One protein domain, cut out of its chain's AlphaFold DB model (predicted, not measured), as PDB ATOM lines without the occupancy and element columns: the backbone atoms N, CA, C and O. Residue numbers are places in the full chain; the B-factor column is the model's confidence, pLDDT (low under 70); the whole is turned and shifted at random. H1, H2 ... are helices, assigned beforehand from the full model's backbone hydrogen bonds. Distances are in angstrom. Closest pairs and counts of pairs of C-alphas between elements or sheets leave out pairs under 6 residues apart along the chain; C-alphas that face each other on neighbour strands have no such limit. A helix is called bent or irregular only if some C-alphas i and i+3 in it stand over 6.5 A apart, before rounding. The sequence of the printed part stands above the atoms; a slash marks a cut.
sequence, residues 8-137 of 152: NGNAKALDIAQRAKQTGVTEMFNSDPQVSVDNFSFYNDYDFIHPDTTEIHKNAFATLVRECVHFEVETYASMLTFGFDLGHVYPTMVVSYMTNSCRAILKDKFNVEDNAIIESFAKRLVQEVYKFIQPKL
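AT A GLANCE: This is residues 8 to 137 of the 152 residues of an uncharacterized protein of Pichia kudriavzevii (UniProt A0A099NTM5). A long helical hairpin, H4 and H5, is crossed steeply on one side by a third long helix, H6. H1 runs beside the last part of H4, residues 73 to 81, and the short helix H2 packs on H4 nearer its other end, at residues 58 to 65, while the four-residue H3 lies near H6. The 130 printed residues have six named helices, H1 to H6 in chain order, and no named strand: all helix. The whole is compact, with a radius of gyration of the C-alphas of 14.9 A, and elongated, spanning 45 by 29 by 20 A.

HOW THE PARTS SIT: H1, residues 8 to 23, touches residues 73 to 81 of H4, residues 55 to 81, at a shallow tilt of 31 degrees, opposite ways; the closest C-alphas, Gly 9 and Leu 80, are 4.4 A apart. H2, residues 33 to 39, touches residues 58 to 65 of H4, closest at the C-alphas of Pro 33 and Ala 62, 5.1 A. H4 and H5, residues 86 to 110, form a hairpin at 22 degrees; their closest C-alphas, Cys 68 and Met 98, are 6.8 A apart. H6, residues 115 to 137, touches H5 at a steep tilt of 55 degrees, closest at the C-alphas of Thr 99 and Ala 122, 5.1 A. H6 also touches H4 at a steep tilt of 62 degrees, closest at the C-alphas of Val 69 and Val 129, 6.4 A. H3, residues 42 to 45, only just touches H6, with 3 pairs of C-alphas within 8 A, the closest Phe 42 and Arg 124 at 7.5 A. H1 and H5 are apart. Every O i to N i+4 pair is within hydrogen-bond range in H1 and H4; the figures are 2 of 3 in H2, 19 of 21 in H5 and 17 of 19 in H6, and H3 is too short for such a pair.

IN THESE COORDINATES: H1 begins at C-alpha 8 (-36.135, 53.163, -4.934) and is 22.5 A long. H4 measures 38.6 A, H5 33.3 A and H6 31.4 A, ending at C-alpha 137 (-46.231, 40.206, -5.575). H5 and H6 are only just irregular, with C-alphas 88 and 91 6.9 A apart and C-alphas 132 and 135 7.0 A apart; H6 has a kink of 25 degrees near residue 131.

THE WHOLE: The two C-alphas farthest apart, Asn 8 and Thr 53, are 46.4 A apart. The printed part has no cut, and no link is long. The mean pLDDT of the printed part is 90.3; residues 87 to 88 are under 70.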
ATOM      1  N   ASN A   8     -34.762  53.469  -4.522       84.38
ATOM      2  CA  ASN A   8     -36.135  53.163  -4.934       84.38
ATOM      3  C   ASN A   8     -36.288  51.683  -5.293       84.38
ATOM      4  O   ASN A   8     -37.287  51.052  -4.953       84.38
ATOM      5  N   GLY A   9     -35.281  51.129  -5.970       84.19
ATOM      6  CA  GLY A   9     -35.208  49.712  -6.292       84.19
ATOM      7  C   GLY A   9     -35.149  48.834  -5.045       84.19
ATOM      8  O   GLY A   9     -35.923  47.892  -4.917       84.19
ATOM      9  N   ASN A  10     -34.314  49.202  -4.076       85.25
ATOM     10  CA  ASN A  10     -34.192  48.505  -2.799       85.25
ATOM     11  C   ASN A  10     -35.490  48.559  -1.977       85.25
ATOM     12  O   ASN A  10     -35.904  47.549  -1.418       85.25
ATOM     13  N   ALA A  11     -36.175  49.708  -1.935       88.88
ATOM     14  CA  ALA A  11     -37.473  49.816  -1.265       88.88
ATOM     15  C   ALA A  11     -38.529  48.888  -1.896       88.88
ATOM     16  O   ALA A  11     -39.245  48.195  -1.177       88.88
ATOM     17  N   LYS A  12     -38.583  48.817  -3.234       87.56
ATOM     18  CA  LYS A  12     -39.466  47.879  -3.948       87.56
ATOM     19  C   LYS A  12     -39.077  46.417  -3.722       87.56
ATOM     20  O   LYS A  12     -39.951  45.581  -3.542       87.56
ATOM     21  N   ALA A  13     -37.782  46.101  -3.701       88.00
ATOM     22  CA  ALA A  13     -37.297  44.753  -3.417       88.00
ATOM     23  C   ALA A  13     -37.709  44.288  -2.008       88.00
ATOM     24  O   ALA A  13     -38.138  43.148  -1.837       88.00
ATOM     25  N   LEU A  14     -37.646  45.185  -1.016       90.00
ATOM     26  CA  LEU A  14     -38.127  44.924   0.343       90.00
ATOM     27  C   LEU A  14     -39.647  44.705   0.395       90.00
ATOM     28  O   LEU A  14     -40.091  43.785   1.080       90.00
ATOM     29  N   ASP A  15     -40.433  45.497  -0.342       91.50
ATOM     30  CA  ASP A  15     -41.888  45.302  -0.446       91.50
ATOM     31  C   ASP A  15     -42.230  43.928  -1.045       91.50
ATOM     32  O   ASP A  15     -43.031  43.182  -0.483       91.50
ATOM     33  N   ILE A  16     -41.546  43.529  -2.123       89.81
ATOM     34  CA  ILE A  16     -41.721  42.208  -2.746       89.81
ATOM     35  C   ILE A  16     -41.353  41.087  -1.776       89.81
ATOM     36  O   ILE A  16     -42.107  40.125  -1.649       89.81
ATOM     37  N   ALA A  17     -40.237  41.209  -1.051       88.56
ATOM     38  CA  ALA A  17     -39.845  40.221  -0.047       88.56
ATOM     39  C   ALA A  17     -40.896  40.096   1.072       88.56
ATOM     40  O   ALA A  17     -41.231  38.990   1.505       88.56
ATOM     41  N   GLN A  18     -41.467  41.220   1.513       91.06
ATOM     42  CA  GLN A  18     -42.539  41.225   2.504       91.06
ATOM     43  C   GLN A  18     -43.816  40.563   1.967       91.06
ATOM     44  O   GLN A  18     -44.405  39.734   2.665       91.06
ATOM     45  N   ARG A  19     -44.222  40.863   0.730       92.38
ATOM     46  CA  ARG A  19     -45.378  40.228   0.074       92.38
ATOM     47  C   ARG A  19     -45.165  38.738  -0.150       92.38
ATOM     48  O   ARG A  19     -46.076  37.953   0.099       92.38
ATOM     49  N   ALA A  20     -43.967  38.324  -0.553       89.69
ATOM     50  CA  ALA A  20     -43.622  36.916  -0.725       89.69
ATOM     51  C   ALA A  20     -43.788  36.140   0.586       89.69
ATOM     52  O   ALA A  20     -44.407  35.076   0.599       89.69
ATOM     53  N   LYS A  21     -43.348  36.732   1.703       89.38
ATOM     54  CA  LYS A  21     -43.564  36.179   3.043       89.38
ATOM     55  C   LYS A  21     -45.043  36.140   3.434       89.38
ATOM     56  O   LYS A  21     -45.505  35.136   3.960       89.38
ATOM     57  N   GLN A  22     -45.794  37.215   3.197       92.31
ATOM     58  CA  GLN A  22     -47.216  37.297   3.560       92.31
ATOM     59  C   GLN A  22     -48.094  36.332   2.756       92.31
ATOM     60  O   GLN A  22     -49.049  35.775   3.289       92.31
ATOM     61  N   THR A  23     -47.774  36.140   1.480       91.00
ATOM     62  CA  THR A  23     -48.498  35.233   0.579       91.00
ATOM     63  C   THR A  23     -48.038  33.782   0.706       91.00
ATOM     64  O   THR A  23     -48.707  32.891   0.189       91.00
ATOM     65  N   GLY A  24     -46.899  33.537   1.366       90.25
ATOM     66  CA  GLY A  24     -46.291  32.214   1.494       90.25
ATOM     67  C   GLY A  24     -45.808  31.630   0.164       90.25
ATOM     68  O   GLY A  24     -45.562  30.430   0.080       90.25
ATOM     69  N   VAL A  25     -45.681  32.443  -0.891       89.56
ATOM     70  CA  VAL A  25     -45.444  31.948  -2.258       89.56
ATOM     71  C   VAL A  25     -44.119  31.191  -2.394       89.56
ATOM     72  O   VAL A  25     -44.042  30.221  -3.139       89.56
ATOM     73  N   THR A  26     -43.100  31.586  -1.629       82.12
ATOM     74  CA  THR A  26     -41.775  30.944  -1.605       82.12
ATOM     75  C   THR A  26     -41.749  29.635  -0.819       82.12
ATOM     76  O   THR A  26     -40.808  28.864  -0.947       82.12
ATOM     77  N   GLU A  27     -42.756  29.378   0.019       87.44
ATOM     78  CA  GLU A  27     -42.854  28.161   0.838       87.44
ATOM     79  C   GLU A  27     -43.886  27.172   0.284       87.44
ATOM     80  O   GLU A  27     -43.765  25.968   0.501       87.44
ATOM     81  N   MET A  28     -44.856  27.670  -0.488       90.62
ATOM     82  CA  MET A  28     -45.985  26.923  -1.044       90.62
ATOM     83  C   MET A  28     -45.583  25.627  -1.762       90.62
ATOM     84  O   MET A  28     -46.271  24.619  -1.633       90.62
ATOM     85  N   PHE A  29     -44.464  25.637  -2.486       91.19
ATOM     86  CA  PHE A  29     -44.011  24.504  -3.299       91.19
ATOM     87  C   PHE A  29     -42.943  23.634  -2.611       91.19
ATOM     88  O   PHE A  29     -42.395  22.725  -3.232       91.19
ATOM     89  N   ASN A  30     -42.620  23.897  -1.338       86.00
ATOM     90  CA  ASN A  30     -41.536  23.200  -0.633       86.00
ATOM     91  C   ASN A  30     -41.980  21.905   0.050       86.00
ATOM     92  O   ASN A  30     -41.147  21.026   0.269       86.00
ATOM     93  N   SER A  31     -43.256  21.807   0.426       78.12
ATOM     94  CA  SER A  31     -43.743  20.768   1.341       78.12
ATOM     95  C   SER A  31     -44.420  19.594   0.640       78.12
ATOM     96  O   SER A  31     -44.233  18.457   1.063       78.12
ATOM     97  N   ASP A  32     -45.194  19.859  -0.413       91.69
ATOM     98  CA  ASP A  32     -45.962  18.842  -1.131       91.69
ATOM     99  C   ASP A  32     -45.800  19.019  -2.653       91.69
ATOM    100  O   ASP A  32     -46.262  20.021  -3.210       91.69
ATOM    101  N   PRO A  33     -45.166  18.054  -3.348       93.12
ATOM    102  CA  PRO A  33     -45.038  18.054  -4.803       93.12
ATOM    103  C   PRO A  33     -46.373  18.152  -5.553       93.12
ATOM    104  O   PRO A  33     -46.399  18.628  -6.689       93.12
ATOM    105  N   GLN A  34     -47.478  17.713  -4.941       95.31
ATOM    106  CA  GLN A  34     -48.812  17.779  -5.533       95.31
ATOM    107  C   GLN A  34     -49.265  19.223  -5.768       95.31
ATOM    108  O   GLN A  34     -49.905  19.497  -6.778       95.31
ATOM    109  N   VAL A  35     -48.846  20.167  -4.919       94.56
ATOM    110  CA  VAL A  35     -49.198  21.589  -5.058       94.56
ATOM    111  C   VAL A  35     -48.745  22.141  -6.409       94.56
ATOM    112  O   VAL A  35     -49.461  22.931  -7.023       94.56
ATOM    113  N   SER A  36     -47.592  21.702  -6.920       95.00
ATOM    114  CA  SER A  36     -47.114  22.101  -8.248       95.00
ATOM    115  C   SER A  36     -48.034  21.597  -9.360       95.00
ATOM    116  O   SER A  36     -48.340  22.345 -10.281       95.00
ATOM    117  N   VAL A  37     -48.514  20.355  -9.261       95.06
ATOM    118  CA  VAL A  37     -49.435  19.752 -10.240       95.06
ATOM    119  C   VAL A  37     -50.800  20.437 -10.205       95.06
ATOM    120  O   VAL A  37     -51.361  20.750 -11.249       95.06
ATOM    121  N   ASP A  38     -51.299  20.740  -9.007       95.12
ATOM    122  CA  ASP A  38     -52.611  21.361  -8.812       95.12
ATOM    123  C   ASP A  38     -52.660  22.814  -9.313       95.12
ATOM    124  O   ASP A  38     -53.717  23.300  -9.715       95.12
ATOM    125  N   ASN A  39     -51.524  23.522  -9.292       95.19
ATOM    126  CA  ASN A  39     -51.445  24.926  -9.708       95.19
ATOM    127  C   ASN A  39     -51.015  25.115 -11.169       95.19
ATOM    128  O   ASN A  39     -51.307  26.161 -11.750       95.19
ATOM    129  N   PHE A  40     -50.334  24.137 -11.772       96.19
ATOM    130  CA  PHE A  40     -49.769  24.269 -13.113       96.19
ATOM    131  C   PHE A  40     -50.102  23.060 -13.975       96.19
ATOM    132  O   PHE A  40     -49.570  21.982 -13.760       96.19
ATOM    133  N   SER A  41     -50.909  23.264 -15.018       95.56
ATOM    134  CA  SER A  41     -51.344  22.199 -15.931       95.56
ATOM    135  C   SER A  41     -50.674  22.245 -17.309       95.56
ATOM    136  O   SER A  41     -51.058  21.481 -18.192       95.56
ATOM    137  N   PHE A  42     -49.708  23.147 -17.529       95.62
ATOM    138  CA  PHE A  42     -49.051  23.318 -18.835       95.62
ATOM    139  C   PHE A  42     -48.210  22.102 -19.242       95.62
ATOM    140  O   PHE A  42     -47.913  21.929 -20.419       95.62
ATOM    141  N   TYR A  43     -47.841  21.244 -18.286       92.62
ATOM    142  CA  TYR A  43     -47.140  19.994 -18.568       92.62
ATOM    143  C   TYR A  43     -47.955  19.064 -19.482       92.62
ATOM    144  O   TYR A  43     -47.362  18.257 -20.183       92.62
ATOM    145  N   ASN A  44     -49.290  19.204 -19.530       93.56
ATOM    146  CA  ASN A  44     -50.155  18.428 -20.426       93.56
ATOM    147  C   ASN A  44     -49.896  18.711 -21.915       93.56
ATOM    148  O   ASN A  44     -50.290  17.910 -22.760       93.56
ATOM    149  N   ASP A  45     -49.232  19.825 -22.236       94.56
ATOM    150  CA  ASP A  45     -48.823  20.161 -23.603       94.56
ATOM    151  C   ASP A  45     -47.592  19.337 -24.056       94.56
ATOM    152  O   ASP A  45     -47.161  19.456 -25.203       94.56
ATOM    153  N   TYR A  46     -47.015  18.510 -23.170       93.00
ATOM    154  CA  TYR A  46     -45.773  17.768 -23.384       93.00
ATOM    155  C   TYR A  46     -45.944  16.270 -23.079       93.00
ATOM    156  O   TYR A  46     -46.562  15.874 -22.095       93.00
ATOM    157  N   ASP A  47     -45.354  15.417 -23.915       92.25
ATOM    158  CA  ASP A  47     -45.465  13.952 -23.852       92.25
ATOM    159  C   ASP A  47     -44.370  13.270 -23.016       92.25
ATOM    160  O   ASP A  47     -44.434  12.073 -22.757       92.25
ATOM    161  N   PHE A  48     -43.349  14.010 -22.588       92.44
ATOM    162  CA  PHE A  48     -42.215  13.458 -21.842       92.44
ATOM    163  C   PHE A  48     -42.356  13.586 -20.319       92.44
ATOM    164  O   PHE A  48     -41.585  12.972 -19.578       92.44
ATOM    165  N   ILE A  49     -43.301  14.393 -19.819       92.44
ATOM    166  CA  ILE A  49     -43.479  14.628 -18.382       92.44
ATOM    167  C   ILE A  49     -44.952  14.545 -17.955       92.44
ATOM    168  O   ILE A  49     -45.764  15.404 -18.266       92.44
ATOM    169  N   HIS A  50     -45.277  13.514 -17.169       94.00
ATOM    170  CA  HIS A  50     -46.622  13.228 -16.667       94.00
ATOM    171  C   HIS A  50     -46.640  13.167 -15.127       94.00
ATOM    172  O   HIS A  50     -46.620  12.077 -14.543       94.00
ATOM    173  N   PRO A  51     -46.591  14.318 -14.433       93.75
ATOM    174  CA  PRO A  51     -46.457  14.388 -12.976       93.75
ATOM    175  C   PRO A  51     -47.668  13.849 -12.196       93.75
ATOM    176  O   PRO A  51     -47.582  13.619 -10.992       93.75
ATOM    177  N   ASP A  52     -48.783  13.606 -12.875       91.56
ATOM    178  CA  ASP A  52     -49.993  12.957 -12.376       91.56
ATOM    179  C   ASP A  52     -49.913  11.420 -12.382       91.56
ATOM    180  O   ASP A  52     -50.670  10.761 -11.669       91.56
ATOM    181  N   THR A  53     -48.984  10.835 -13.142       91.81
ATOM    182  CA  THR A  53     -48.909   9.375 -13.333       91.81
ATOM    183  C   THR A  53     -47.946   8.673 -12.383       91.81
ATOM    184  O   THR A  53     -48.204   7.547 -11.957       91.81
ATOM    185  N   THR A  54     -46.816   9.303 -12.049       93.56
ATOM    186  CA  THR A  54     -45.758   8.680 -11.243       93.56
ATOM    187  C   THR A  54     -45.086   9.682 -10.309       93.56
ATOM    188  O   THR A  54     -44.977  10.873 -10.610       93.56
ATOM    189  N   GLU A  55     -44.561   9.197  -9.179       94.62
ATOM    190  CA  GLU A  55     -43.846  10.049  -8.220       94.62
ATOM    191  C   GLU A  55     -42.563  10.660  -8.793       94.62
ATOM    192  O   GLU A  55     -42.225  11.792  -8.458       94.62
ATOM    193  N   ILE A  56     -41.852   9.948  -9.675       94.56
ATOM    194  CA  ILE A  56     -40.620  10.462 -10.297       94.56
ATOM    195  C   ILE A  56     -40.935  11.717 -11.115       94.56
ATOM    196  O   ILE A  56     -40.267  12.741 -10.955       94.56
ATOM    197  N   HIS A  57     -41.979  11.659 -11.946       96.00
ATOM    198  CA  HIS A  57     -42.409  12.799 -12.748       96.00
ATOM    199  C   HIS A  57     -42.927  13.938 -11.868       96.00
ATOM    200  O   HIS A  57     -42.558  15.092 -12.085       96.00
ATOM    201  N   LYS A  58     -43.706  13.614 -10.829       96.12
ATOM    202  CA  LYS A  58     -44.224  14.596  -9.870       96.12
ATOM    203  C   LYS A  58     -43.106  15.373  -9.185       96.12
ATOM    204  O   LYS A  58     -43.103  16.600  -9.193       96.12
ATOM    205  N   ASN A  59     -42.124  14.661  -8.642       95.69
ATOM    206  CA  ASN A  59     -41.008  15.257  -7.915       95.69
ATOM    207  C   ASN A  59     -40.090  16.074  -8.830       95.69
ATOM    208  O   ASN A  59     -39.613  17.139  -8.431       95.69
ATOM    209  N   ALA A  60     -39.857  15.615 -10.062       95.50
ATOM    210  CA  ALA A  60     -39.089  16.367 -11.050       95.50
ATOM    211  C   ALA A  60     -39.793  17.676 -11.432       95.50
ATOM    212  O   ALA A  60     -39.174  18.740 -11.404       95.50
ATOM    213  N   PHE A  61     -41.097  17.610 -11.722       96.50
ATOM    214  CA  PHE A  61     -41.899  18.785 -12.046       96.50
ATOM    215  C   PHE A  61     -41.948  19.774 -10.879       96.50
ATOM    216  O   PHE A  61     -41.674  20.959 -11.056       96.50
ATOM    217  N   ALA A  62     -42.203  19.282  -9.665       95.69
ATOM    218  CA  ALA A  62     -42.216  20.111  -8.470       95.69
ATOM    219  C   ALA A  62     -40.858  20.771  -8.197       95.69
ATOM    220  O   ALA A  62     -40.820  21.930  -7.794       95.69
ATOM    221  N   THR A  63     -39.751  20.076  -8.474       95.56
ATOM    222  CA  THR A  63     -38.402  20.647  -8.362       95.56
ATOM    223  C   THR A  63     -38.220  21.826  -9.313       95.56
ATOM    224  O   THR A  63     -37.784  22.884  -8.868       95.56
ATOM    225  N   LEU A  64     -38.609  21.669 -10.582       96.12
ATOM    226  CA  LEU A  64     -38.512  22.724 -11.594       96.12
ATOM    227  C   LEU A  64     -39.395  23.932 -11.254       96.12
ATOM    228  O   LEU A  64     -38.941  25.068 -11.362       96.12
ATOM    229  N   VAL A  65     -40.628  23.698 -10.795       96.00
ATOM    230  CA  VAL A  65     -41.541  24.763 -10.346       96.00
ATOM    231  C   VAL A  65     -40.965  25.510  -9.148       96.00
ATOM    232  O   VAL A  65     -40.905  26.737  -9.166       96.00
ATOM    233  N   ARG A  66     -40.500  24.787  -8.123       94.19
ATOM    234  CA  ARG A  66     -39.897  25.384  -6.926       94.19
ATOM    235  C   ARG A  66     -38.683  26.232  -7.289       94.19
ATOM    236  O   ARG A  66     -38.595  27.379  -6.863       94.19
ATOM    237  N   GLU A  67     -37.764  25.681  -8.074       93.38
ATOM    238  CA  GLU A  67     -36.564  26.390  -8.522       93.38
ATOM    239  C   GLU A  67     -36.924  27.659  -9.302       93.38
ATOM    240  O   GLU A  67     -36.387  28.724  -9.006       93.38
ATOM    241  N   CYS A  68     -37.907  27.574 -10.205       94.44
ATOM    242  CA  CYS A  68     -38.410  28.729 -10.937       94.44
ATOM    243  C   CYS A  68     -38.976  29.795  -9.992       94.44
ATOM    244  O   CYS A  68     -38.564  30.942 -10.066       94.44
ATOM    245  N   VAL A  69     -39.865  29.437  -9.059       92.69
ATOM    246  CA  VAL A  69     -40.469  30.395  -8.112       92.69
ATOM    247  C   VAL A  69     -39.405  31.094  -7.266       92.69
ATOM    248  O   VAL A  69     -39.441  32.316  -7.125       92.69
ATOM    249  N   HIS A  70     -38.450  30.338  -6.718       89.25
ATOM    250  CA  HIS A  70     -37.352  30.911  -5.939       89.25
ATOM    251  C   HIS A  70     -36.515  31.873  -6.782       89.25
ATOM    252  O   HIS A  70     -36.289  33.016  -6.375       89.25
ATOM    253  N   PHE A  71     -36.108  31.436  -7.975       87.56
ATOM    254  CA  PHE A  71     -35.281  32.243  -8.855       87.56
ATOM    255  C   PHE A  71     -36.001  33.514  -9.312       87.56
ATOM    256  O   PHE A  71     -35.395  34.581  -9.300       87.56
ATOM    257  N   GLU A  72     -37.287  33.434  -9.662       85.19
ATOM    258  CA  GLU A  72     -38.105  34.575 -10.092       85.19
ATOM    259  C   GLU A  72     -38.161  35.663  -9.012       85.19
ATOM    260  O   GLU A  72     -37.920  36.835  -9.316       85.19
ATOM    261  N   VAL A  73     -38.405  35.286  -7.750       85.19
ATOM    262  CA  VAL A  73     -38.489  36.228  -6.620       85.19
ATOM    263  C   VAL A  73     -37.123  36.846  -6.303       85.19
ATOM    264  O   VAL A  73     -37.010  38.070  -6.194       85.19
ATOM    265  N   GLU A  74     -36.076  36.027  -6.180       84.62
ATOM    266  CA  GLU A  74     -34.731  36.493  -5.812       84.62
ATOM    267  C   GLU A  74     -34.091  37.347  -6.909       84.62
ATOM    268  O   GLU A  74     -33.507  38.403  -6.639       84.62
ATOM    269  N   THR A  75     -34.239  36.922  -8.163       83.69
ATOM    270  CA  THR A  75     -33.700  37.624  -9.327       83.69
ATOM    271  C   THR A  75     -34.360  38.980  -9.501       83.69
ATOM    272  O   THR A  75     -33.665  39.979  -9.701       83.69
ATOM    273  N   TYR A  76     -35.688  39.043  -9.382       83.00
ATOM    274  CA  TYR A  76     -36.427  40.289  -9.548       83.00
ATOM    275  C   TYR A  76     -36.033  41.314  -8.476       83.00
ATOM    276  O   TYR A  76     -35.697  42.459  -8.790       83.00
ATOM    277  N   ALA A  77     -35.993  40.888  -7.208       82.94
ATOM    278  CA  ALA A  77     -35.579  41.730  -6.086       82.94
ATOM    279  C   ALA A  77     -34.126  42.225  -6.235       82.94
ATOM    280  O   ALA A  77     -33.830  43.403  -6.006       82.94
ATOM    281  N   SER A  78     -33.219  41.352  -6.680       83.12
ATOM    282  CA  SER A  78     -31.816  41.706  -6.919       83.12
ATOM    283  C   SER A  78     -31.682  42.732  -8.044       83.12
ATOM    284  O   SER A  78     -31.020  43.757  -7.883       83.12
ATOM    285  N   MET A  79     -32.361  42.509  -9.170       84.12
ATOM    286  CA  MET A  79     -32.319  43.413 -10.318       84.12
ATOM    287  C   MET A  79     -32.884  44.800  -9.997       84.12
ATOM    288  O   MET A  79     -32.295  45.806 -10.401       84.12
ATOM    289  N   LEU A  80     -33.968  44.871  -9.216       83.12
ATOM    290  CA  LEU A  80     -34.468  46.135  -8.679       83.12
ATOM    291  C   LEU A  80     -33.407  46.845  -7.841       83.12
ATOM    292  O   LEU A  80     -33.147  48.026  -8.057       83.12
ATOM    293  N   THR A  81     -32.777  46.130  -6.910       82.12
ATOM    294  CA  THR A  81     -31.775  46.689  -5.987       82.12
ATOM    295  C   THR A  81     -30.610  47.342  -6.736       82.12
ATOM    296  O   THR A  81     -30.130  48.400  -6.328       82.12
ATOM    297  N   PHE A  82     -30.211  46.772  -7.875       82.69
ATOM    298  CA  PHE A  82     -29.165  47.316  -8.746       82.69
ATOM    299  C   PHE A  82     -29.674  48.295  -9.823       82.69
ATOM    300  O   PHE A  82     -28.869  48.868 -10.554       82.69
ATOM    301  N   GLY A  83     -30.986  48.536  -9.913       76.56
ATOM    302  CA  GLY A  83     -31.582  49.514 -10.828       76.56
ATOM    303  C   GLY A  83     -31.631  49.088 -12.299       76.56
ATOM    304  O   GLY A  83     -31.604  49.957 -13.169       76.56
ATOM    305  N   PHE A  84     -31.684  47.784 -12.589       79.06
ATOM    306  CA  PHE A  84     -31.794  47.276 -13.961       79.06
ATOM    307  C   PHE A  84     -33.172  47.552 -14.586       79.06
ATOM    308  O   PHE A  84     -34.190  47.590 -13.891       79.06
ATOM    309  N   ASP A  85     -33.211  47.673 -15.918       72.19
ATOM    310  CA  ASP A  85     -34.462  47.664 -16.683       72.19
ATOM    311  C   ASP A  85     -35.010  46.233 -16.790       72.19
ATOM    312  O   ASP A  85     -34.606  45.416 -17.627       72.19
ATOM    313  N   LEU A  86     -35.947  45.938 -15.898       71.88
ATOM    314  CA  LEU A  86     -36.572  44.631 -15.764       71.88
ATOM    315  C   LEU A  86     -37.363  44.219 -17.004       71.88
ATOM    316  O   LEU A  86     -37.373  43.041 -17.336       71.88
ATOM    317  N   GLY A  87     -37.981  45.160 -17.724       67.75
ATOM    318  CA  GLY A  87     -38.814  44.829 -18.884       67.75
ATOM    319  C   GLY A  87     -38.021  44.234 -20.050       67.75
ATOM    320  O   GLY A  87     -38.599  43.578 -20.917       67.75
ATOM    321  N   HIS A  88     -36.702  44.448 -20.065       67.81
ATOM    322  CA  HIS A  88     -35.809  44.000 -21.127       67.81
ATOM    323  C   HIS A  88     -34.909  42.831 -20.706       67.81
ATOM    324  O   HIS A  88     -34.726  41.882 -21.468       67.81
ATOM    325  N   VAL A  89     -34.336  42.885 -19.498       73.12
ATOM    326  CA  VAL A  89     -33.280  41.942 -19.081       73.12
ATOM    327  C   VAL A  89     -33.846  40.717 -18.362       73.12
ATOM    328  O   VAL A  89     -33.308  39.616 -18.497       73.12
ATOM    329  N   TYR A  90     -34.945  40.889 -17.625       77.44
ATOM    330  CA  TYR A  90     -35.495  39.847 -16.763       77.44
ATOM    331  C   TYR A  90     -35.926  38.584 -17.529       77.44
ATOM    332  O   TYR A  90     -35.430  37.509 -17.185       77.44
ATOM    333  N   PRO A  91     -36.734  38.664 -18.612       82.81
ATOM    334  CA  PRO A  91     -37.216  37.458 -19.288       82.81
ATOM    335  C   PRO A  91     -36.073  36.620 -19.867       82.81
ATOM    336  O   PRO A  91     -36.071  35.399 -19.750       82.81
ATOM    337  N   THR A  92     -35.069  37.272 -20.456       83.19
ATOM    338  CA  THR A  92     -33.913  36.591 -21.055       83.19
ATOM    339  C   THR A  92     -33.079  35.869 -19.999       83.19
ATOM    340  O   THR A  92     -32.672  34.727 -20.213       83.19
ATOM    341  N   MET A  93     -32.837  36.507 -18.849       84.50
ATOM    342  CA  MET A  93     -32.009  35.918 -17.799       84.50
ATOM    343  C   MET A  93     -32.696  34.723 -17.135       84.50
ATOM    344  O   MET A  93     -32.066  33.678 -16.966       84.50
ATOM    345  N   VAL A  94     -33.988  34.849 -16.819       86.94
ATOM    346  CA  VAL A  94     -34.737  33.779 -16.151       86.94
ATOM    347  C   VAL A  94     -34.968  32.588 -17.082       86.94
ATOM    348  O   VAL A  94     -34.714  31.453 -16.684       86.94
ATOM    349  N   VAL A  95     -35.321  32.818 -18.353       90.12
ATOM    350  CA  VAL A  95     -35.466  31.726 -19.334       90.12
ATOM    351  C   VAL A  95     -34.140  30.999 -19.562       90.12
ATOM    352  O   VAL A  95     -34.130  29.771 -19.623       90.12
ATOM    353  N   SER A  96     -33.015  31.715 -19.651       90.50
ATOM    354  CA  SER A  96     -31.696  31.092 -19.827       90.50
ATOM    355  C   SER A  96     -31.318  30.200 -18.640       90.50
ATOM    356  O   SER A  96     -30.931  29.044 -18.828       90.50
ATOM    357  N   TYR A  97     -31.497  30.701 -17.412       92.25
ATOM    358  CA  TYR A  97     -31.270  29.915 -16.199       92.25
ATOM    359  C   TYR A  97     -32.157  28.664 -16.174       92.25
ATOM    360  O   TYR A  97     -31.644  27.545 -16.110       92.25
ATOM    361  N   MET A  98     -33.469  28.838 -16.356       95.00
ATOM    362  CA  MET A  98     -34.418  27.727 -16.308       95.00
ATOM    363  C   MET A  98     -34.229  26.729 -17.448       95.00
ATOM    364  O   MET A  98     -34.485  25.545 -17.255       95.00
ATOM    365  N   THR A  99     -33.722  27.152 -18.608       94.81
ATOM    366  CA  THR A  99     -33.359  26.236 -19.700       94.81
ATOM    367  C   THR A  99     -32.261  25.274 -19.260       94.81
ATOM    368  O   THR A  99     -32.337  24.081 -19.545       94.81
ATOM    369  N   ASN A 100     -31.248  25.755 -18.535       93.94
ATOM    370  CA  ASN A 100     -30.174  24.900 -18.037       93.94
ATOM    371  C   ASN A 100     -30.674  23.923 -16.965       93.94
ATOM    372  O   ASN A 100     -30.333  22.740 -17.029       93.94
ATOM    373  N   SER A 101     -31.519  24.383 -16.039       94.38
ATOM    374  CA  SER A 101     -32.117  23.528 -15.005       94.38
ATOM    375  C   SER A 101     -33.060  22.478 -15.602       94.38
ATOM    376  O   SER A 101     -32.953  21.290 -15.286       94.38
ATOM    377  N   CYS A 102     -33.912  22.875 -16.557       95.69
ATOM    378  CA  CYS A 102     -34.747  21.948 -17.320       95.69
ATOM    379  C   CYS A 102     -33.884  20.940 -18.081       95.69
ATOM    380  O   CYS A 102     -34.148  19.747 -18.005       95.69
ATOM    381  N   ARG A 103     -32.811  21.375 -18.754       95.81
ATOM    382  CA  ARG A 103     -31.906  20.463 -19.469       95.81
ATOM    383  C   ARG A 103     -31.314  19.412 -18.539       95.81
ATOM    384  O   ARG A 103     -31.303  18.238 -18.894       95.81
ATOM    385  N   ALA A 104     -30.839  19.817 -17.362       94.31
ATOM    386  CA  ALA A 104     -30.250  18.895 -16.398       94.31
ATOM    387  C   ALA A 104     -31.261  17.829 -15.943       94.31
ATOM    388  O   ALA A 104     -30.958  16.640 -15.998       94.31
ATOM    389  N   ILE A 105     -32.472  18.237 -15.554       94.50
ATOM    390  CA  ILE A 105     -33.490  17.318 -15.026       94.50
ATOM    391  C   ILE A 105     -34.120  16.467 -16.131       94.50
ATOM    392  O   ILE A 105     -34.268  15.257 -15.958       94.50
ATOM    393  N   LEU A 106     -34.490  17.070 -17.262       94.25
ATOM    394  CA  LEU A 106     -35.193  16.372 -18.339       94.25
ATOM    395  C   LEU A 106     -34.290  15.362 -19.051       94.25
ATOM    396  O   LEU A 106     -34.750  14.274 -19.402       94.25
ATOM    397  N   LYS A 107     -32.997  15.673 -19.199       93.81
ATOM    398  CA  LYS A 107     -32.026  14.720 -19.735       93.81
ATOM    399  C   LYS A 107     -31.769  13.567 -18.764       93.81
ATOM    400  O   LYS A 107     -31.805  12.415 -19.180       93.81
ATOM    401  N   ASP A 108     -31.547  13.873 -17.483       92.62
ATOM    402  CA  ASP A 108     -31.261  12.874 -16.440       92.62
ATOM    403  C   ASP A 108     -32.431  11.903 -16.221       92.62
ATOM    404  O   ASP A 108     -32.235  10.694 -16.140       92.62
ATOM    405  N   LYS A 109     -33.661  12.426 -16.131       92.00
ATOM    406  CA  LYS A 109     -34.822  11.647 -15.668       92.00
ATOM    407  C   LYS A 109     -35.717  11.119 -16.778       92.00
ATOM    408  O   LYS A 109     -36.390  10.115 -16.562       92.00
ATOM    409  N   PHE A 110     -35.738  11.782 -17.932       93.06
ATOM    410  CA  PHE A 110     -36.696  11.501 -19.009       93.06
ATOM    411  C   PHE A 110     -36.032  11.321 -20.379       93.06
ATOM    412  O   PHE A 110     -36.731  11.148 -21.372       93.06
ATOM    413  N   ASN A 111     -34.693  11.334 -20.444       92.25
ATOM    414  CA  ASN A 111     -33.915  11.148 -21.673       92.25
ATOM    415  C   ASN A 111     -34.297  12.130 -22.805       92.25
ATOM    416  O   ASN A 111     -34.234  11.792 -23.987       92.25
ATOM    417  N   VAL A 112     -34.710  13.352 -22.450       93.06
ATOM    418  CA  VAL A 112     -35.005  14.412 -23.424       93.06
ATOM    419  C   VAL A 112     -33.690  15.074 -23.833       93.06
ATOM    420  O   VAL A 112     -33.016  15.687 -23.004       93.06
ATOM    421  N   GLU A 113     -33.319  14.962 -25.110       91.44
ATOM    422  CA  GLU A 113     -32.077  15.545 -25.647       91.44
ATOM    423  C   GLU A 113     -32.304  16.714 -26.618       91.44
ATOM    424  O   GLU A 113     -31.360  17.436 -26.947       91.44
ATOM    425  N   ASP A 114     -33.544  16.932 -27.061       93.62
ATOM    426  CA  ASP A 114     -33.890  18.030 -27.962       93.62
ATOM    427  C   ASP A 114     -33.889  19.373 -27.213       93.62
ATOM    428  O   ASP A 114     -34.789  19.688 -26.429       93.62
ATOM    429  N   ASN A 115     -32.864  20.189 -27.477       91.06
ATOM    430  CA  ASN A 115     -32.715  21.506 -26.861       91.06
ATOM    431  C   ASN A 115     -33.868  22.463 -27.194       91.06
ATOM    432  O   ASN A 115     -34.213  23.275 -26.343       91.06
ATOM    433  N   ALA A 116     -34.485  22.367 -28.375       92.88
ATOM    434  CA  ALA A 116     -35.590  23.251 -28.742       92.88
ATOM    435  C   ALA A 116     -36.846  22.937 -27.914       92.88
ATOM    436  O   ALA A 116     -37.550  23.848 -27.471       92.88
ATOM    437  N   ILE A 117     -37.098  21.652 -27.644       93.38
ATOM    438  CA  ILE A 117     -38.187  21.219 -26.759       93.38
ATOM    439  C   ILE A 117     -37.919  21.678 -25.320       93.38
ATOM    440  O   ILE A 117     -38.818  22.217 -24.673       93.38
ATOM    441  N   ILE A 118     -36.684  21.525 -24.837       94.12
ATOM    442  CA  ILE A 118     -36.283  21.951 -23.486       94.12
ATOM    443  C   ILE A 118     -36.421  23.470 -23.319       94.12
ATOM    444  O   ILE A 118     -36.958  23.925 -22.311       94.12
ATOM    445  N   GLU A 119     -35.973  24.256 -24.298       93.44
ATOM    446  CA  GLU A 119     -36.114  25.717 -24.303       93.44
ATOM    447  C   GLU A 119     -37.584  26.146 -24.328       93.44
ATOM    448  O   GLU A 119     -37.986  27.035 -23.576       93.44
ATOM    449  N   SER A 120     -38.406  25.487 -25.151       93.44
ATOM    450  CA  SER A 120     -39.852  25.720 -25.200       93.44
ATOM    451  C   SER A 120     -40.515  25.437 -23.848       93.44
ATOM    452  O   SER A 120     -41.260  26.275 -23.335       93.44
ATOM    453  N   PHE A 121     -40.194  24.295 -23.232       95.38
ATOM    454  CA  PHE A 121     -40.691  23.923 -21.910       95.38
ATOM    455  C   PHE A 121     -40.249  24.918 -20.834       95.38
ATOM    456  O   PHE A 121     -41.080  25.400 -20.069       95.38
ATOM    457  N   ALA A 122     -38.965  25.284 -20.799       95.12
ATOM    458  CA  ALA A 122     -38.431  26.244 -19.838       95.12
ATOM    459  C   ALA A 122     -39.083  27.624 -19.984       95.12
ATOM    460  O   ALA A 122     -39.466  28.240 -18.990       95.12
ATOM    461  N   LYS A 123     -39.273  28.095 -21.222       93.62
ATOM    462  CA  LYS A 123     -39.989  29.343 -21.495       93.62
ATOM    463  C   LYS A 123     -41.425  29.279 -20.986       93.62
ATOM    464  O   LYS A 123     -41.881  30.238 -20.365       93.62
ATOM    465  N   ARG A 124     -42.132  28.167 -21.218       95.31
ATOM    466  CA  ARG A 124     -43.509  28.014 -20.743       95.31
ATOM    467  C   ARG A 124     -43.584  27.940 -19.218       95.31
ATOM    468  O   ARG A 124     -44.429  28.615 -18.641       95.31
ATOM    469  N   LEU A 125     -42.672  27.207 -18.580       95.94
ATOM    470  CA  LEU A 125     -42.539  27.133 -17.122       95.94
ATOM    471  C   LEU A 125     -42.390  28.530 -16.507       95.94
ATOM    472  O   LEU A 125     -43.172  28.900 -15.637       95.94
ATOM    473  N   VAL A 126     -41.441  29.317 -17.014       94.25
ATOM    474  CA  VAL A 126     -41.193  30.700 -16.580       94.25
ATOM    475  C   VAL A 126     -42.439  31.569 -16.744       94.25
ATOM    476  O   VAL A 126     -42.842  32.267 -15.820       94.25
ATOM    477  N   GLN A 127     -43.113  31.496 -17.892       93.25
ATOM    478  CA  GLN A 127     -44.317  32.292 -18.147       93.25
ATOM    479  C   GLN A 127     -45.480  31.945 -17.211       93.25
ATOM    480  O   GLN A 127     -46.154  32.847 -16.711       93.25
ATOM    481  N   GLU A 128     -45.728  30.657 -16.978       95.38
ATOM    482  CA  GLU A 128     -46.804  30.201 -16.095       95.38
ATOM    483  C   GLU A 128     -46.501  30.543 -14.631       95.38
ATOM    484  O   GLU A 128     -47.368  31.072 -13.931       95.38
ATOM    485  N   VAL A 129     -45.259  30.334 -14.181       94.81
ATOM    486  CA  VAL A 129     -44.819  30.721 -12.834       94.81
ATOM    487  C   VAL A 129     -44.909  32.232 -12.650       94.81
ATOM    488  O   VAL A 129     -45.498  32.678 -11.664       94.81
ATOM    489  N   TYR A 130     -44.424  33.028 -13.607       92.56
ATOM    490  CA  TYR A 130     -44.525  34.485 -13.551       92.56
ATOM    491  C   TYR A 130     -45.981  34.937 -13.433       92.56
ATOM    492  O   TYR A 130     -46.328  35.693 -12.530       92.56
ATOM    493  N   LYS A 131     -46.865  34.422 -14.296       93.44
ATOM    494  CA  LYS A 131     -48.303  34.724 -14.264       93.44
ATOM    495  C   LYS A 131     -48.933  34.368 -12.915       93.44
ATOM    496  O   LYS A 131     -49.820  35.076 -12.439       93.44
ATOM    497  N   PHE A 132     -48.475  33.289 -12.285       94.19
ATOM    498  CA  PHE A 132     -48.942  32.883 -10.966       94.19
ATOM    499  C   PHE A 132     -48.475  33.826  -9.846       94.19
ATOM    500  O   PHE A 132     -49.268  34.138  -8.948       94.19
ATOM    501  N   ILE A 133     -47.214  34.266  -9.857       92.75
ATOM    502  CA  ILE A 133     -46.650  35.128  -8.803       92.75
ATOM    503  C   ILE A 133     -46.985  36.612  -9.002       92.75
ATOM    504  O   ILE A 133     -47.108  37.338  -8.016       92.75
ATOM    505  N   GLN A 134     -47.188  37.058 -10.246       92.06
ATOM    506  CA  GLN A 134     -47.408  38.457 -10.619       92.06
ATOM    507  C   GLN A 134     -48.484  39.149  -9.764       92.06
ATOM    508  O   GLN A 134     -48.154  40.142  -9.115       92.06
ATOM    509  N   PRO A 135     -49.730  38.641  -9.661       93.00
ATOM    510  CA  PRO A 135     -50.762  39.302  -8.860       93.00
ATOM    511  C   PRO A 135     -50.511  39.210  -7.347       93.00
ATOM    512  O   PRO A 135     -51.051  40.009  -6.587       93.00
ATOM    513  N   LYS A 136     -49.709  38.241  -6.886       93.25
ATOM    514  CA  LYS A 136     -49.389  38.052  -5.459       93.25
ATOM    515  C   LYS A 136     -48.326  39.039  -4.984       93.25
ATOM    516  O   LYS A 136     -48.352  39.475  -3.834       93.25
ATOM    517  N   LEU A 137     -47.392  39.370  -5.868       89.69
ATOM    518  CA  LEU A 137     -46.231  40.206  -5.575       89.69
ATOM    519  C   LEU A 137     -46.319  41.605  -6.192       89.69
ATOM    520  O   LEU A 137     -45.399  42.389  -5.992       89.69
TER     521      LEU A 137